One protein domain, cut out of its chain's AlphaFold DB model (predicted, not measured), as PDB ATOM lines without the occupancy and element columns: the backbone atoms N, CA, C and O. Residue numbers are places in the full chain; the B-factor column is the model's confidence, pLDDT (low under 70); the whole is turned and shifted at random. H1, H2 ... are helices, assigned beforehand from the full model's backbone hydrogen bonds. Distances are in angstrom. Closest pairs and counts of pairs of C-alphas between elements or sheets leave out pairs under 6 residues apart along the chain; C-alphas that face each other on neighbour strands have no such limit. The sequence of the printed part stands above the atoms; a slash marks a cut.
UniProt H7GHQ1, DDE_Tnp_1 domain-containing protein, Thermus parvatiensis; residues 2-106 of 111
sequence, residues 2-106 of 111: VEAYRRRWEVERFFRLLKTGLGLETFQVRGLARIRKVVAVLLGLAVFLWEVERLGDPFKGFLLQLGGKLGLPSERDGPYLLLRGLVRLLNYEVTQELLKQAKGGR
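What this domain is: This is residues 2 to 106 of the 111 residues of the protein "DDE_Tnp_1 domain-containing protein" of Thermus parvatiensis (UniProt H7GHQ1). Two long helices, H1 and H4, meet near the end of H1 and the start of H4 and run off in opposing directions from there as a long, slightly angled beam, and a third, H2, crosses at this joint, making a flat, uneven cross. The short H3 packs across the first part of H4, and the free outer parts of H1 and H4 stick out as the two long arms, with residues 70 to 76 as a projecting loop. The printed part has 105 residues with four named helices in the order H1, H2, H3, H4 and no named strand; the class is all helix. It is loose, with a radius of gyration of the C-alphas of 17.0 A, and its C-alphas span 63 by 45 by 20 A.

How they stand to each other: H1, residues 2 to 21, touches H2, residues 32 to 55, with residues 14 to 18 alone; the closest C-alphas are those of Leu 18 and Ala 46, 6.1 A apart. The two run opposite ways at a steep tilt of 54 degrees. H2 and H3, residues 58 to 66, only just touch, and only at the corner, with 3 pairs of C-alphas within 8 A; the closest are those of Val 52 and Lys 60, 5.8 A apart. H3 touches H4, residues 79 to 106, about perpendicular at 81 degrees, and the C-alphas of Leu 66 and Gly 85, the closest, are 4.4 A apart. H4 touches H2 with residues 79 to 83 alone, closest at the C-alphas of Leu 49 and Pro 79, 6.5 A apart; at 70.1 degrees they are only just about perpendicular. H1 and H4 touch and run the same way at 36 degrees, only just a steep tilt, with the C-alphas of Gly 21 and Tyr 80 closest at 6.5 A. H1 and H3 are apart. The helix packing is mostly crossed: of 4 touching pairs with a tilt, 0 are at a shallow tilt. Every O i to N i+4 pair is within hydrogen-bond range in H1, H2 and H3, and 23 of 24 are in H4.

Where its parts are: H1 begins at C-alpha 2 (199.462, 125.464, 239.143) and measures 26.9 A from first to last C-alpha. H2 begins at C-alpha 32 (232.887, 134.358, 256.371) and measures 34.2 A. H3, Pro 58 to Leu 66, has nine residues. H4, the longest helix, measures 40.7 A and ends at C-alpha 106 (226.122, 117.914, 296.189).

The domain as a whole: The C-alphas of Val 2 and Arg 106 are the two farthest apart, at 63.4 A. Residues 2 to 9 of H1, residues 70 to 76 and residues 90 to 106 of H4 stand free. The body without them spans 40 by 25 by 16 A. The link from H1 to H2 is short, that from H2 to H3 is tight, and that from H3 to H4 is long, with 12 residues. The printed part has no cut. The mean pLDDT of the printed part is 87.6, and residues 2 to 6 and 104 to 106 are under 70.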
ATOM      1  N   VAL A   2     199.823 125.481 237.704       63.34
ATOM      2  CA  VAL A   2     199.462 125.464 239.143       63.34
ATOM      3  C   VAL A   2     200.551 124.859 240.051       63.34
ATOM      4  O   VAL A   2     200.849 125.408 241.110       63.34
ATOM      5  N   GLU A   3     201.217 123.781 239.632       62.78
ATOM      6  CA  GLU A   3     202.255 123.113 240.444       62.78
ATOM      7  C   GLU A   3     203.546 123.928 240.588       62.78
ATOM      8  O   GLU A   3     204.130 123.972 241.669       62.78
ATOM      9  N   ALA A   4     203.970 124.624 239.527       69.56
ATOM     10  CA  ALA A   4     205.118 125.529 239.579       69.56
ATOM     11  C   ALA A   4     204.863 126.694 240.550       69.56
ATOM     12  O   ALA A   4     205.745 127.077 241.319       69.56
ATOM     13  N   TYR A   5     203.628 127.207 240.570       68.88
ATOM     14  CA  TYR A   5     203.209 128.265 241.489       68.88
ATOM     15  C   TYR A   5     203.176 127.784 242.946       68.88
ATOM     16  O   TYR A   5     203.659 128.474 243.842       68.88
ATOM     17  N   ARG A   6     202.682 126.561 243.178       68.38
ATOM     18  CA  ARG A   6     202.650 125.932 244.505       68.38
ATOM     19  C   ARG A   6     204.058 125.682 245.054       68.38
ATOM     20  O   ARG A   6     204.330 126.040 246.194       68.38
ATOM     21  N   ARG A   7     204.973 125.162 244.226       75.81
ATOM     22  CA  ARG A   7     206.388 124.965 244.598       75.81
ATOM     23  C   ARG A   7     207.089 126.283 244.928       75.81
ATOM     24  O   ARG A   7     207.830 126.351 245.902       75.81
ATOM     25  N   ARG A   8     206.822 127.349 244.166       81.31
ATOM     26  CA  ARG A   8     207.373 128.687 244.444       81.31
ATOM     27  C   ARG A   8     206.943 129.208 245.817       81.31
ATOM     28  O   ARG A   8     207.766 129.750 246.548       81.31
ATOM     29  N   TRP A   9     205.678 128.997 246.176       83.06
ATOM     30  CA  TRP A   9     205.138 129.401 247.473       83.06
ATOM     31  C   TRP A   9     205.762 128.631 248.643       83.06
ATOM     32  O   TRP A   9     206.036 129.212 249.692       83.06
ATOM     33  N   GLU A  10     206.035 127.336 248.468       84.19
ATOM     34  CA  GLU A  10     206.738 126.533 249.475       84.19
ATOM     35  C   GLU A  10     208.171 127.021 249.704       84.19
ATOM     36  O   GLU A  10     208.599 127.153 250.850       84.19
ATOM     37  N   VAL A  11     208.888 127.349 248.625       86.19
ATOM     38  CA  VAL A  11     210.242 127.914 248.700       86.19
ATOM     39  C   VAL A  11     210.228 129.268 249.410       86.19
ATOM     40  O   VAL A  11     211.040 129.507 250.302       86.19
ATOM     41  N   GLU A  12     209.281 130.147 249.079       89.19
ATOM     42  CA  GLU A  12     209.149 131.445 249.750       89.19
ATOM     43  C   GLU A  12     208.851 131.282 251.247       89.19
ATOM     44  O   GLU A  12     209.468 131.941 252.088       89.19
ATOM     45  N   ARG A  13     207.949 130.360 251.599       88.69
ATOM     46  CA  ARG A  13     207.629 130.041 252.992       88.69
ATOM     47  C   ARG A  13     208.853 129.518 253.748       88.69
ATOM     48  O   ARG A  13     209.062 129.921 254.892       88.69
ATOM     49  N   PHE A  14     209.674 128.681 253.116       90.06
ATOM     50  CA  PHE A  14     210.926 128.187 253.689       90.06
ATOM     51  C   PHE A  14     211.930 129.322 253.939       90.06
ATOM     52  O   PHE A  14     212.452 129.458 255.046       90.06
ATOM     53  N   PHE A  15     212.156 130.200 252.957       89.88
ATOM     54  CA  PHE A  15     213.044 131.353 253.145       89.88
ATOM     55  C   PHE A  15     212.522 132.329 254.203       89.88
ATOM     56  O   PHE A  15     213.314 132.899 254.953       89.88
ATOM     57  N   ARG A  16     211.200 132.493 254.318       91.31
ATOM     58  CA  ARG A  16     210.581 133.294 255.381       91.31
ATOM     59  C   ARG A  16     210.836 132.693 256.765       91.31
ATOM     60  O   ARG A  16     211.181 133.430 257.685       91.31
ATOM     61  N   LEU A  17     210.734 131.369 256.906       90.62
ATOM     62  CA  LEU A  17     211.108 130.669 258.139       90.62
ATOM     63  C   LEU A  17     212.585 130.907 258.482       90.62
ATOM     64  O   LEU A  17     212.892 131.260 259.616       90.62
ATOM     65  N   LEU A  18     213.486 130.774 257.508       90.75
ATOM     66  CA  LEU A  18     214.925 130.957 257.711       90.75
ATOM     67  C   LEU A  18     215.276 132.388 258.158       90.75
ATOM     68  O   LEU A  18     216.031 132.587 259.108       90.75
ATOM     69  N   LYS A  19     214.723 133.391 257.473       88.31
ATOM     70  CA  LYS A  19     215.037 134.803 257.718       88.31
ATOM     71  C   LYS A  19     214.347 135.345 258.960       88.31
ATOM     72  O   LYS A  19     215.010 135.882 259.839       88.31
ATOM     73  N   THR A  20     213.026 135.196 259.032       89.12
ATOM     74  CA  THR A  20     212.199 135.821 260.070       89.12
ATOM     75  C   THR A  20     211.998 134.901 261.267       89.12
ATOM     76  O   THR A  20     212.066 135.362 262.399       89.12
ATOM     77  N   GLY A  21     211.765 133.606 261.042       87.19
ATOM     78  CA  GLY A  21     211.523 132.653 262.130       87.19
ATOM     79  C   GLY A  21     212.785 132.295 262.907       87.19
ATOM     80  O   GLY A  21     212.789 132.348 264.132       87.19
ATOM     81  N   LEU A  22     213.859 131.966 262.193       89.12
ATOM     82  CA  LEU A  22     215.156 131.612 262.774       89.12
ATOM     83  C   LEU A  22     216.106 132.805 262.919       89.12
ATOM     84  O   LEU A  22     217.186 132.662 263.487       89.12
ATOM     85  N   GLY A  23     215.715 133.975 262.412       89.81
ATOM     86  CA  GLY A  23     216.478 135.205 262.581       89.81
ATOM     87  C   GLY A  23     217.821 135.198 261.857       89.81
ATOM     88  O   GLY A  23     218.753 135.811 262.355       89.81
ATOM     89  N   LEU A  24     217.967 134.528 260.706       87.31
ATOM     90  CA  LEU A  24     219.257 134.460 259.996       87.31
ATOM     91  C   LEU A  24     219.920 135.840 259.815       87.31
ATOM     92  O   LEU A  24     221.135 135.962 259.946       87.31
ATOM     93  N   GLU A  25     219.130 136.878 259.543       87.31
ATOM     94  CA  GLU A  25     219.619 138.241 259.298       87.31
ATOM     95  C   GLU A  25     219.956 139.015 260.591       87.31
ATOM     96  O   GLU A  25     220.550 140.087 260.524       87.31
ATOM     97  N   THR A  26     219.635 138.479 261.776       89.88
ATOM     98  CA  THR A  26     219.932 139.124 263.070       89.88
ATOM     99  C   THR A  26     221.331 138.795 263.596       89.88
ATOM    100  O   THR A  26     221.849 139.493 264.471       89.88
ATOM    101  N   PHE A  27     221.983 137.759 263.060       86.06
ATOM    102  CA  PHE A  27     223.310 137.337 263.501       86.06
ATOM    103  C   PHE A  27     224.404 138.290 263.001       86.06
ATOM    104  O   PHE A  27     224.818 138.251 261.843       86.06
ATOM    105  N   GLN A  28     224.957 139.095 263.909       86.31
ATOM    106  CA  GLN A  28     226.106 139.958 263.626       86.31
ATOM    107  C   GLN A  28     227.426 139.198 263.811       86.31
ATOM    108  O   GLN A  28     228.087 139.271 264.848       86.31
ATOM    109  N   VAL A  29     227.824 138.437 262.794       86.25
ATOM    110  CA  VAL A  29     229.072 137.663 262.812       86.25
ATOM    111  C   VAL A  29     230.184 138.347 262.015       86.25
ATOM    112  O   VAL A  29     230.003 138.757 260.872       86.25
ATOM    113  N   ARG A  30     231.384 138.428 262.605       83.44
ATOM    114  CA  ARG A  30     232.589 138.920 261.922       83.44
ATOM    115  C   ARG A  30     233.326 137.750 261.263       83.44
ATOM    116  O   ARG A  30     233.908 136.913 261.954       83.44
ATOM    117  N   GLY A  31     233.290 137.695 259.933       87.81
ATOM    118  CA  GLY A  31     234.068 136.762 259.114       87.81
ATOM    119  C   GLY A  31     233.263 135.622 258.477       87.81
ATOM    120  O   GLY A  31     232.386 135.011 259.093       87.81
ATOM    121  N   LEU A  32     233.622 135.292 257.233       88.88
ATOM    122  CA  LEU A  32     232.887 134.358 256.371       88.88
ATOM    123  C   LEU A  32     232.801 132.931 256.937       88.88
ATOM    124  O   LEU A  32     231.792 132.251 256.764       88.88
ATOM    125  N   ALA A  33     233.827 132.477 257.661       90.56
ATOM    126  CA  ALA A  33     233.821 131.158 258.293       90.56
ATOM    127  C   ALA A  33     232.740 131.028 259.383       90.56
ATOM    128  O   ALA A  33     232.126 129.970 259.518       90.56
ATOM    129  N   ARG A  34     232.475 132.101 260.143       88.56
ATOM    130  CA  ARG A  34     231.412 132.124 261.161       88.56
ATOM    131  C   ARG A  34     230.036 132.223 260.510       88.56
ATOM    132  O   ARG A  34     229.145 131.483 260.914       88.56
ATOM    133  N   ILE A  35     229.904 133.040 259.460       90.12
ATOM    134  CA  ILE A  35     228.688 133.106 258.627       90.12
ATOM    135  C   ILE A  35     228.318 131.709 258.128       90.12
ATOM    136  O   ILE A  35     227.197 131.264 258.340       90.12
ATOM    137  N   ARG A  36     229.275 130.977 257.543       91.81
ATOM    138  CA  ARG A  36     229.044 129.621 257.027       91.81
ATOM    139  C   ARG A  36     228.498 128.675 258.093       91.81
ATOM    140  O   ARG A  36     227.573 127.922 257.812       91.81
ATOM    141  N   LYS A  37     229.051 128.720 259.310       92.56
ATOM    142  CA  LYS A  37     228.589 127.887 260.430       92.56
ATOM    143  C   LYS A  37     227.158 128.231 260.839       92.56
ATOM    144  O   LYS A  37     226.341 127.325 260.944       92.56
ATOM    145  N   VAL A  38     226.854 129.518 261.028       91.81
ATOM    146  CA  VAL A  38     225.496 129.969 261.380       91.81
ATOM    147  C   VAL A  38     224.504 129.545 260.303       91.81
ATOM    148  O   VAL A  38     223.509 128.899 260.609       91.81
ATOM    149  N   VAL A  39     224.813 129.823 259.036       91.50
ATOM    150  CA  VAL A  39     223.965 129.448 257.899       91.50
ATOM    151  C   VAL A  39     223.723 127.940 257.862       91.50
ATOM    152  O   VAL A  39     222.579 127.528 257.720       91.50
ATOM    153  N   ALA A  40     224.760 127.116 258.037       94.12
ATOM    154  CA  ALA A  40     224.620 125.662 258.028       94.12
ATOM    155  C   ALA A  40     223.698 125.156 259.150       94.12
ATOM    156  O   ALA A  40     222.817 124.338 258.896       94.12
ATOM    157  N   VAL A  41     223.860 125.677 260.370       93.00
ATOM    158  CA  VAL A  41     223.018 125.304 261.516       93.00
ATOM    159  C   VAL A  41     221.565 125.717 261.286       93.00
ATOM    160  O   VAL A  41     220.662 124.902 261.455       93.00
ATOM    161  N   LEU A  42     221.325 126.962 260.863       93.38
ATOM    162  CA  LEU A  42     219.965 127.459 260.649       93.38
ATOM    163  C   LEU A  42     219.277 126.769 259.468       93.38
ATOM    164  O   LEU A  42     218.086 126.485 259.553       93.38
ATOM    165  N   LEU A  43     220.008 126.458 258.395       94.00
ATOM    166  CA  LEU A  43     219.472 125.674 257.281       94.00
ATOM    167  C   LEU A  43     219.081 124.268 257.733       94.00
ATOM    168  O   LEU A  43     217.972 123.838 257.432       94.00
ATOM    169  N   GLY A  44     219.947 123.581 258.483       94.50
ATOM    170  CA  GLY A  44     219.635 122.256 259.023       94.50
ATOM    171  C   GLY A  44     218.380 122.278 259.897       94.50
ATOM    172  O   GLY A  44     217.484 121.457 259.720       94.50
ATOM    173  N   LEU A  45     218.263 123.280 260.770       93.12
ATOM    174  CA  LEU A  45     217.089 123.463 261.620       93.12
ATOM    175  C   LEU A  45     215.815 123.774 260.814       93.12
ATOM    176  O   LEU A  45     214.748 123.244 261.119       93.12
ATOM    177  N   ALA A  46     215.910 124.613 259.779       92.38
ATOM    178  CA  ALA A  46     214.778 124.931 258.913       92.38
ATOM    179  C   ALA A  46     214.290 123.702 258.132       92.38
ATOM    180  O   ALA A  46     213.082 123.486 258.044       92.38
ATOM    181  N   VAL A  47     215.211 122.894 257.591       92.88
ATOM    182  CA  VAL A  47     214.886 121.640 256.891       92.88
ATOM    183  C   VAL A  47     214.221 120.660 257.849       92.88
ATOM    184  O   VAL A  47     213.150 120.154 257.535       92.88
ATOM    185  N   PHE A  48     214.782 120.478 259.044       92.06
ATOM    186  CA  PHE A  48     214.196 119.620 260.070       92.06
ATOM    187  C   PHE A  48     212.750 120.016 260.405       92.06
ATOM    188  O   PHE A  48     211.846 119.184 260.375       92.06
ATOM    189  N   LEU A  49     212.494 121.303 260.667       91.44
ATOM    190  CA  LEU A  49     211.138 121.783 260.958       91.44
ATOM    191  C   LEU A  49     210.184 121.595 259.776       91.44
ATOM    192  O   LEU A  49     209.005 121.304 259.977       91.44
ATOM    193  N   TRP A  50     210.681 121.760 258.552       89.75
ATOM    194  CA  TRP A  50     209.902 121.547 257.339       89.75
ATOM    195  C   TRP A  50     209.529 120.072 257.137       89.75
ATOM    196  O   TRP A  50     208.394 119.779 256.754       89.75
ATOM    197  N   GLU A  51     210.437 119.145 257.449       90.06
ATOM    198  CA  GLU A  51     210.164 117.705 257.439       90.06
ATOM    199  C   GLU A  51     209.132 117.324 258.503       90.06
ATOM    200  O   GLU A  51     208.127 116.693 258.175       90.06
ATOM    201  N   VAL A  52     209.304 117.787 259.746       90.69
ATOM    202  CA  VAL A  52     208.340 117.548 260.835       90.69
ATOM    203  C   VAL A  52     206.954 118.092 260.481       90.69
ATOM    204  O   VAL A  52     205.940 117.444 260.741       90.69
ATOM    205  N   GLU A  53     206.873 119.263 259.840       88.50
ATOM    206  CA  GLU A  53     205.590 119.822 259.407       88.50
ATOM    207  C   GLU A  53     204.858 118.888 258.421       88.50
ATOM    208  O   GLU A  53     203.627 118.775 258.488       88.50
ATOM    209  N   ARG A  54     205.605 118.211 257.537       85.38
ATOM    210  CA  ARG A  54     205.088 117.357 256.457       85.38
ATOM    211  C   ARG A  54     204.815 115.913 256.863       85.38
ATOM    212  O   ARG A  54     203.872 115.330 256.339       85.38
ATOM    213  N   LEU A  55     205.615 115.347 257.764       80.88
ATOM    214  CA  LEU A  55     205.545 113.928 258.128       80.88
ATOM    215  C   LEU A  55     204.302 113.574 258.959       80.88
ATOM    216  O   LEU A  55     203.913 112.411 258.992       80.88
ATOM    217  N   GLY A  56     203.642 114.563 259.577       72.44
ATOM    218  CA  GLY A  56     202.364 114.357 260.274       72.44
ATOM    219  C   GLY A  56     202.449 113.375 261.449       72.44
ATOM    220  O   GLY A  56     201.449 112.751 261.794       72.44
ATOM    221  N   ASP A  57     203.634 113.220 262.034       84.56
ATOM    222  CA  ASP A  57     203.923 112.222 263.055       84.56
ATOM    223  C   ASP A  57     203.443 112.655 264.465       84.56
ATOM    224  O   ASP A  57     203.063 113.814 264.688       84.56
ATOM    225  N   PRO A  58     203.452 111.745 265.462       91.19
ATOM    226  CA  PRO A  58     203.121 112.097 266.845       91.19
ATOM    227  C   PRO A  58     204.027 113.193 267.420       91.19
ATOM    228  O   PRO A  58     203.597 113.978 268.269       91.19
ATOM    229  N   PHE A  59     205.269 113.277 266.940       91.19
ATOM    230  CA  PHE A  59     206.233 114.275 267.381       91.19
ATOM    231  C   PHE A  59     205.823 115.694 266.967       91.19
ATOM    232  O   PHE A  59     205.904 116.611 267.783       91.19
ATOM    233  N   LYS A  60     205.267 115.889 265.767       92.50
ATOM    234  CA  LYS A  60     204.646 117.147 265.335       92.50
ATOM    235  C   LYS A  60     203.544 117.562 266.304       92.50
ATOM    236  O   LYS A  60     203.523 118.710 266.743       92.50
ATOM    237  N   GLY A  61     202.642 116.641 266.648       91.81
ATOM    238  CA  GLY A  61     201.556 116.900 267.599       91.81
ATOM    239  C   GLY A  61     202.082 117.348 268.964       91.81
ATOM    240  O   GLY A  61     201.637 118.366 269.497       91.81
ATOM    241  N   PHE A  62     203.094 116.647 269.474       92.81
ATOM    242  CA  PHE A  62     203.779 116.994 270.715       92.81
ATOM    243  C   PHE A  62     204.441 118.381 270.661       92.81
ATOM    244  O   PHE A  62     204.235 119.203 271.555       92.81
ATOM    245  N   LEU A  63     205.180 118.693 269.591       93.88
ATOM    246  CA  LEU A  63     205.803 120.007 269.423       93.88
ATOM    247  C   LEU A  63     204.769 121.129 269.306       93.88
ATOM    248  O   LEU A  63     204.973 122.198 269.872       93.88
ATOM    249  N   LEU A  64     203.651 120.905 268.615       93.31
ATOM    250  CA  LEU A  64     202.564 121.883 268.539       93.31
ATOM    251  C   LEU A  64     201.963 122.157 269.922       93.31
ATOM    252  O   LEU A  64     201.781 123.319 270.283       93.31
ATOM    253  N   GLN A  65     201.712 121.113 270.716       92.88
ATOM    254  CA  GLN A  65     201.230 121.259 272.093       92.88
ATOM    255  C   GLN A  65     202.228 122.037 272.961       92.88
ATOM    256  O   GLN A  65     201.848 123.017 273.602       92.88
ATOM    257  N   LEU A  66     203.518 121.685 272.926       94.50
ATOM    258  CA  LEU A  66     204.566 122.432 273.636       94.50
ATOM    259  C   LEU A  66     204.685 123.887 273.158       94.50
ATOM    260  O   LEU A  66     204.967 124.791 273.956       94.50
ATOM    261  N   GLY A  67     204.464 124.102 271.861       92.56
ATOM    262  CA  GLY A  67     204.422 125.401 271.198       92.56
ATOM    263  C   GLY A  67     203.217 126.259 271.586       92.56
ATOM    264  O   GLY A  67     203.227 127.461 271.312       92.56
ATOM    265  N   GLY A  68     202.233 125.676 272.277       92.25
ATOM    266  CA  GLY A  68     201.054 126.360 272.797       92.25
ATOM    267  C   GLY A  68     199.818 126.255 271.909       92.25
ATOM    268  O   GLY A  68     198.961 127.124 272.012       92.25
ATOM    269  N   LYS A  69     199.725 125.231 271.048       91.25
ATOM    270  CA  LYS A  69     198.514 124.969 270.260       91.25
ATOM    271  C   LYS A  69     197.314 124.779 271.194       91.25
ATOM    272  O   LYS A  69     197.345 123.919 272.074       91.25
ATOM    273  N   LEU A  70     196.268 125.574 270.988       84.81
ATOM    274  CA  LEU A  70     195.052 125.624 271.805       84.81
ATOM    275  C   LEU A  70     193.960 124.661 271.318       84.81
ATOM    276  O   LEU A  70     192.986 124.428 272.029       84.81
ATOM    277  N   GLY A  71     194.110 124.102 270.115       82.81
ATOM    278  CA  GLY A  71     193.144 123.158 269.542       82.81
ATOM    279  C   GLY A  71     191.911 123.843 268.954       82.81
ATOM    280  O   GLY A  71     190.873 123.207 268.779       82.81
ATOM    281  N   LEU A  72     192.014 125.138 268.643       83.44
ATOM    282  CA  LEU A  72     190.927 125.888 268.023       83.44
ATOM    283  C   LEU A  72     190.797 125.510 266.535       83.44
ATOM    284  O   LEU A  72     191.816 125.372 265.856       83.44
ATOM    285  N   PRO A  73     189.575 125.422 265.974       71.12
ATOM    286  CA  PRO A  73     189.370 125.054 264.567       71.12
ATOM    287  C   PRO A  73     190.027 126.012 263.559       71.12
ATOM    288  O   PRO A  73     190.320 125.628 262.430       71.12
ATOM    289  N   SER A  74     190.244 127.269 263.955       74.38
ATOM    290  CA  SER A  74     190.874 128.316 263.141       74.38
ATOM    291  C   SER A  74     192.395 128.394 263.306       74.38
ATOM    292  O   SER A  74     193.054 129.152 262.587       74.38
ATOM    293  N   GLU A  75     192.968 127.640 264.245       77.69
ATOM    294  CA  GLU A  75     194.390 127.695 264.553       77.69
ATOM    295  C   GLU A  75     195.191 126.976 263.469       77.69
ATOM    296  O   GLU A  75     195.049 125.776 263.231       77.69
ATOM    297  N   ARG A  76     196.040 127.734 262.773       75.12
ATOM    298  CA  ARG A  76     196.890 127.172 261.729       75.12
ATOM    299  C   ARG A  76     198.125 126.543 262.345       75.12
ATOM    300  O   ARG A  76     198.926 127.227 262.980       75.12
ATOM    301  N   ASP A  77     198.328 125.271 262.031       80.62
ATOM    302  CA  ASP A  77     199.605 124.612 262.263       80.62
ATOM    303  C   ASP A  77     200.669 125.273 261.395       80.62
ATOM    304  O   ASP A  77     200.601 125.268 260.164       80.62
ATOM    305  N   GLY A  78     201.638 125.897 262.057       82.12
ATOM    306  CA  GLY A  78     202.683 126.663 261.402       82.12
ATOM    307  C   GLY A  78     204.066 126.341 261.958       82.12
ATOM    308  O   GLY A  78     204.198 125.931 263.115       82.12
ATOM    309  N   PRO A  79     205.122 126.600 261.172       86.62
ATOM    310  CA  PRO A  79     206.496 126.287 261.542       86.62
ATOM    311  C   PRO A  79     206.956 127.092 262.759       86.62
ATOM    312  O   PRO A  79     207.847 126.659 263.476       86.62
ATOM    313  N   TYR A  80     206.320 128.233 263.043       89.12
ATOM    314  CA  TYR A  80     206.601 129.043 264.228       89.12
ATOM    315  C   TYR A  80     206.132 128.376 265.529       89.12
ATOM    316  O   TYR A  80     206.839 128.457 266.533       89.12
ATOM    317  N   LEU A  81     204.980 127.689 265.522       91.19
ATOM    318  CA  LEU A  81     204.523 126.913 266.682       91.19
ATOM    319  C   LEU A  81     205.439 125.708 266.911       91.19
ATOM    320  O   LEU A  81     205.856 125.472 268.043       91.19
ATOM    321  N   LEU A  82     205.821 125.012 265.834       92.81
ATOM    322  CA  LEU A  82     206.789 123.912 265.897       92.81
ATOM    323  C   LEU A  82     208.146 124.379 266.438       92.81
ATOM    324  O   LEU A  82     208.686 123.759 267.349       92.81
ATOM    325  N   LEU A  83     208.663 125.505 265.937       93.19
ATOM    326  CA  LEU A  83     209.901 126.112 266.421       93.19
ATOM    327  C   LEU A  83     209.810 126.461 267.911       93.19
ATOM    328  O   LEU A  83     210.718 126.137 268.670       93.19
ATOM    329  N   ARG A  84     208.710 127.085 268.351       92.50
ATOM    330  CA  ARG A  84     208.500 127.415 269.768       92.50
ATOM    331  C   ARG A  84     208.478 126.158 270.639       92.50
ATOM    332  O   ARG A  84     209.113 126.148 271.692       92.50
ATOM    333  N   GLY A  85     207.781 125.111 270.199       94.88
ATOM    334  CA  GLY A  85     207.748 123.821 270.885       94.88
ATOM    335  C   GLY A  85     209.130 123.184 270.993       94.88
ATOM    336  O   GLY A  85     209.525 122.757 272.075       94.88
ATOM    337  N   LEU A  86     209.897 123.202 269.901       94.44
ATOM    338  CA  LEU A  86     211.254 122.665 269.859       94.44
ATOM    339  C   LEU A  86     212.201 123.426 270.794       94.44
ATOM    340  O   LEU A  86     212.922 122.806 271.568       94.44
ATOM    341  N   VAL A  87     212.168 124.763 270.783       93.81
ATOM    342  CA  VAL A  87     212.963 125.588 271.710       93.81
ATOM    343  C   VAL A  87     212.613 125.259 273.161       93.81
ATOM    344  O   VAL A  87     213.500 125.142 274.005       93.81
ATOM    345  N   ARG A  88     211.326 125.065 273.464       96.06
ATOM    346  CA  ARG A  88     210.878 124.712 274.814       96.06
ATOM    347  C   ARG A  88     211.366 123.329 275.241       96.06
ATOM    348  O   ARG A  88     211.803 123.185 276.380       96.06
ATOM    349  N   LEU A  89     211.331 122.351 274.336       96.06
ATOM    350  CA  LEU A  89     211.871 121.011 274.564       96.06
ATOM    351  C   LEU A  89     213.378 121.058 274.842       96.06
ATOM    352  O   LEU A  89     213.830 120.530 275.851       96.06
ATOM    353  N   LEU A  90     214.145 121.756 274.001       94.62
ATOM    354  CA  LEU A  90     215.593 121.900 274.183       94.62
ATOM    355  C   LEU A  90     215.936 122.583 275.511       94.62
ATOM    356  O   LEU A  90     216.809 122.116 276.240       94.62
ATOM    357  N   ASN A  91     215.221 123.653 275.864       95.94
ATOM    358  CA  ASN A  91     215.411 124.328 277.146       95.94
ATOM    359  C   ASN A  91     215.101 123.406 278.331       95.94
ATOM    360  O   ASN A  91     215.804 123.459 279.340       95.94
ATOM    361  N   TYR A  92     214.070 122.563 278.219       96.31
ATOM    362  CA  TYR A  92     213.745 121.575 279.244       96.31
ATOM    363  C   TYR A  92     214.878 120.557 279.415       96.31
ATOM    364  O   TYR A  92     215.341 120.379 280.538       96.31
ATOM    365  N   GLU A  93     215.376 119.965 278.327       96.12
ATOM    366  CA  GLU A  93     216.482 118.995 278.365       96.12
ATOM    367  C   GLU A  93     217.750 119.595 278.986       96.12
ATOM    368  O   GLU A  93     218.326 119.025 279.914       96.12
ATOM    369  N   VAL A  94     218.141 120.801 278.552       96.06
ATOM    370  CA  VAL A  94     219.293 121.517 279.123       96.06
ATOM    371  C   VAL A  94     219.081 121.791 280.613       96.06
ATOM    372  O   VAL A  94     219.984 121.579 281.420       96.06
ATOM    373  N   THR A  95     217.880 122.221 281.009       95.88
ATOM    374  CA  THR A  95     217.562 122.480 282.420       95.88
ATOM    375  C   THR A  95     217.636 121.203 283.256       95.88
ATOM    376  O   THR A  95     218.203 121.220 284.347       95.88
ATOM    377  N   GLN A  96     217.093 120.087 282.760       96.00
ATOM    378  CA  GLN A  96     217.159 118.800 283.453       96.00
ATOM    379  C   GLN A  96     218.602 118.346 283.651       96.00
ATOM    380  O   GLN A  96     218.957 117.893 284.739       96.00
ATOM    381  N   GLU A  97     219.438 118.503 282.632       95.31
ATOM    382  CA  GLU A  97     220.846 118.133 282.705       95.31
ATOM    383  C   GLU A  97     221.609 118.985 283.730       95.31
ATOM    384  O   GLU A  97     222.286 118.449 284.610       95.31
ATOM    385  N   LEU A  98     221.406 120.305 283.725       95.06
ATOM    386  CA  LEU A  98     221.994 121.199 284.728       95.06
ATOM    387  C   LEU A  98     221.543 120.847 286.155       95.06
ATOM    388  O   LEU A  98     222.350 120.843 287.088       95.06
ATOM    389  N   LEU A  99     220.266 120.500 286.342       95.44
ATOM    390  CA  LEU A  99     219.743 120.072 287.639       95.44
ATOM    391  C   LEU A  99     220.340 118.735 288.096       95.44
ATOM    392  O   LEU A  99     220.622 118.576 289.287       95.44
ATOM    393  N   LYS A 100     220.549 117.780 287.183       94.56
ATOM    394  CA  LYS A 100     221.225 116.507 287.483       94.56
ATOM    395  C   LYS A 100     222.663 116.749 287.933       94.56
ATOM    396  O   LYS A 100     223.058 116.227 288.975       94.56
ATOM    397  N   GLN A 101     223.408 117.599 287.228       92.50
ATOM    398  CA  GLN A 101     224.779 117.966 287.597       92.50
ATOM    399  C   GLN A 101     224.838 118.652 288.969       92.50
ATOM    400  O   GLN A 101     225.653 118.284 289.815       92.50
ATOM    401  N   ALA A 102     223.914 119.576 289.252       89.88
ATOM    402  CA  ALA A 102     223.831 120.263 290.542       89.88
ATOM    403  C   ALA A 102     223.435 119.342 291.715       89.88
ATOM    404  O   ALA A 102     223.769 119.620 292.872       89.88
ATOM    405  N   LYS A 103     222.703 118.254 291.447       84.62
ATOM    406  CA  LYS A 103     222.386 117.216 292.442       84.62
ATOM    407  C   LYS A 103     223.547 116.232 292.625       84.62
ATOM    408  O   LYS A 103     223.856 115.892 293.761       84.62
ATOM    409  N   GLY A 104     224.231 115.848 291.547       69.31
ATOM    410  CA  GLY A 104     225.413 114.976 291.582       69.31
ATOM    411  C   GLY A 104     226.648 115.625 292.221       69.31
ATOM    412  O   GLY A 104     227.418 114.946 292.893       69.31
ATOM    413  N   GLY A 105     226.811 116.947 292.091       57.81
ATOM    414  CA  GLY A 105     227.881 117.713 292.745       57.81
ATOM    415  C   GLY A 105     227.682 117.923 294.252       57.81
ATOM    416  O   GLY A 105     228.649 118.141 294.974       57.81
ATOM    417  N   ARG A 106     226.447 117.792 294.755       53.75
ATOM    418  CA  ARG A 106     226.122 117.914 296.189       53.75
ATOM    419  C   ARG A 106     226.476 116.673 297.022       53.75
ATOM    420  O   ARG A 106     226.292 116.698 298.230       53.75
TER     421      ARG A 106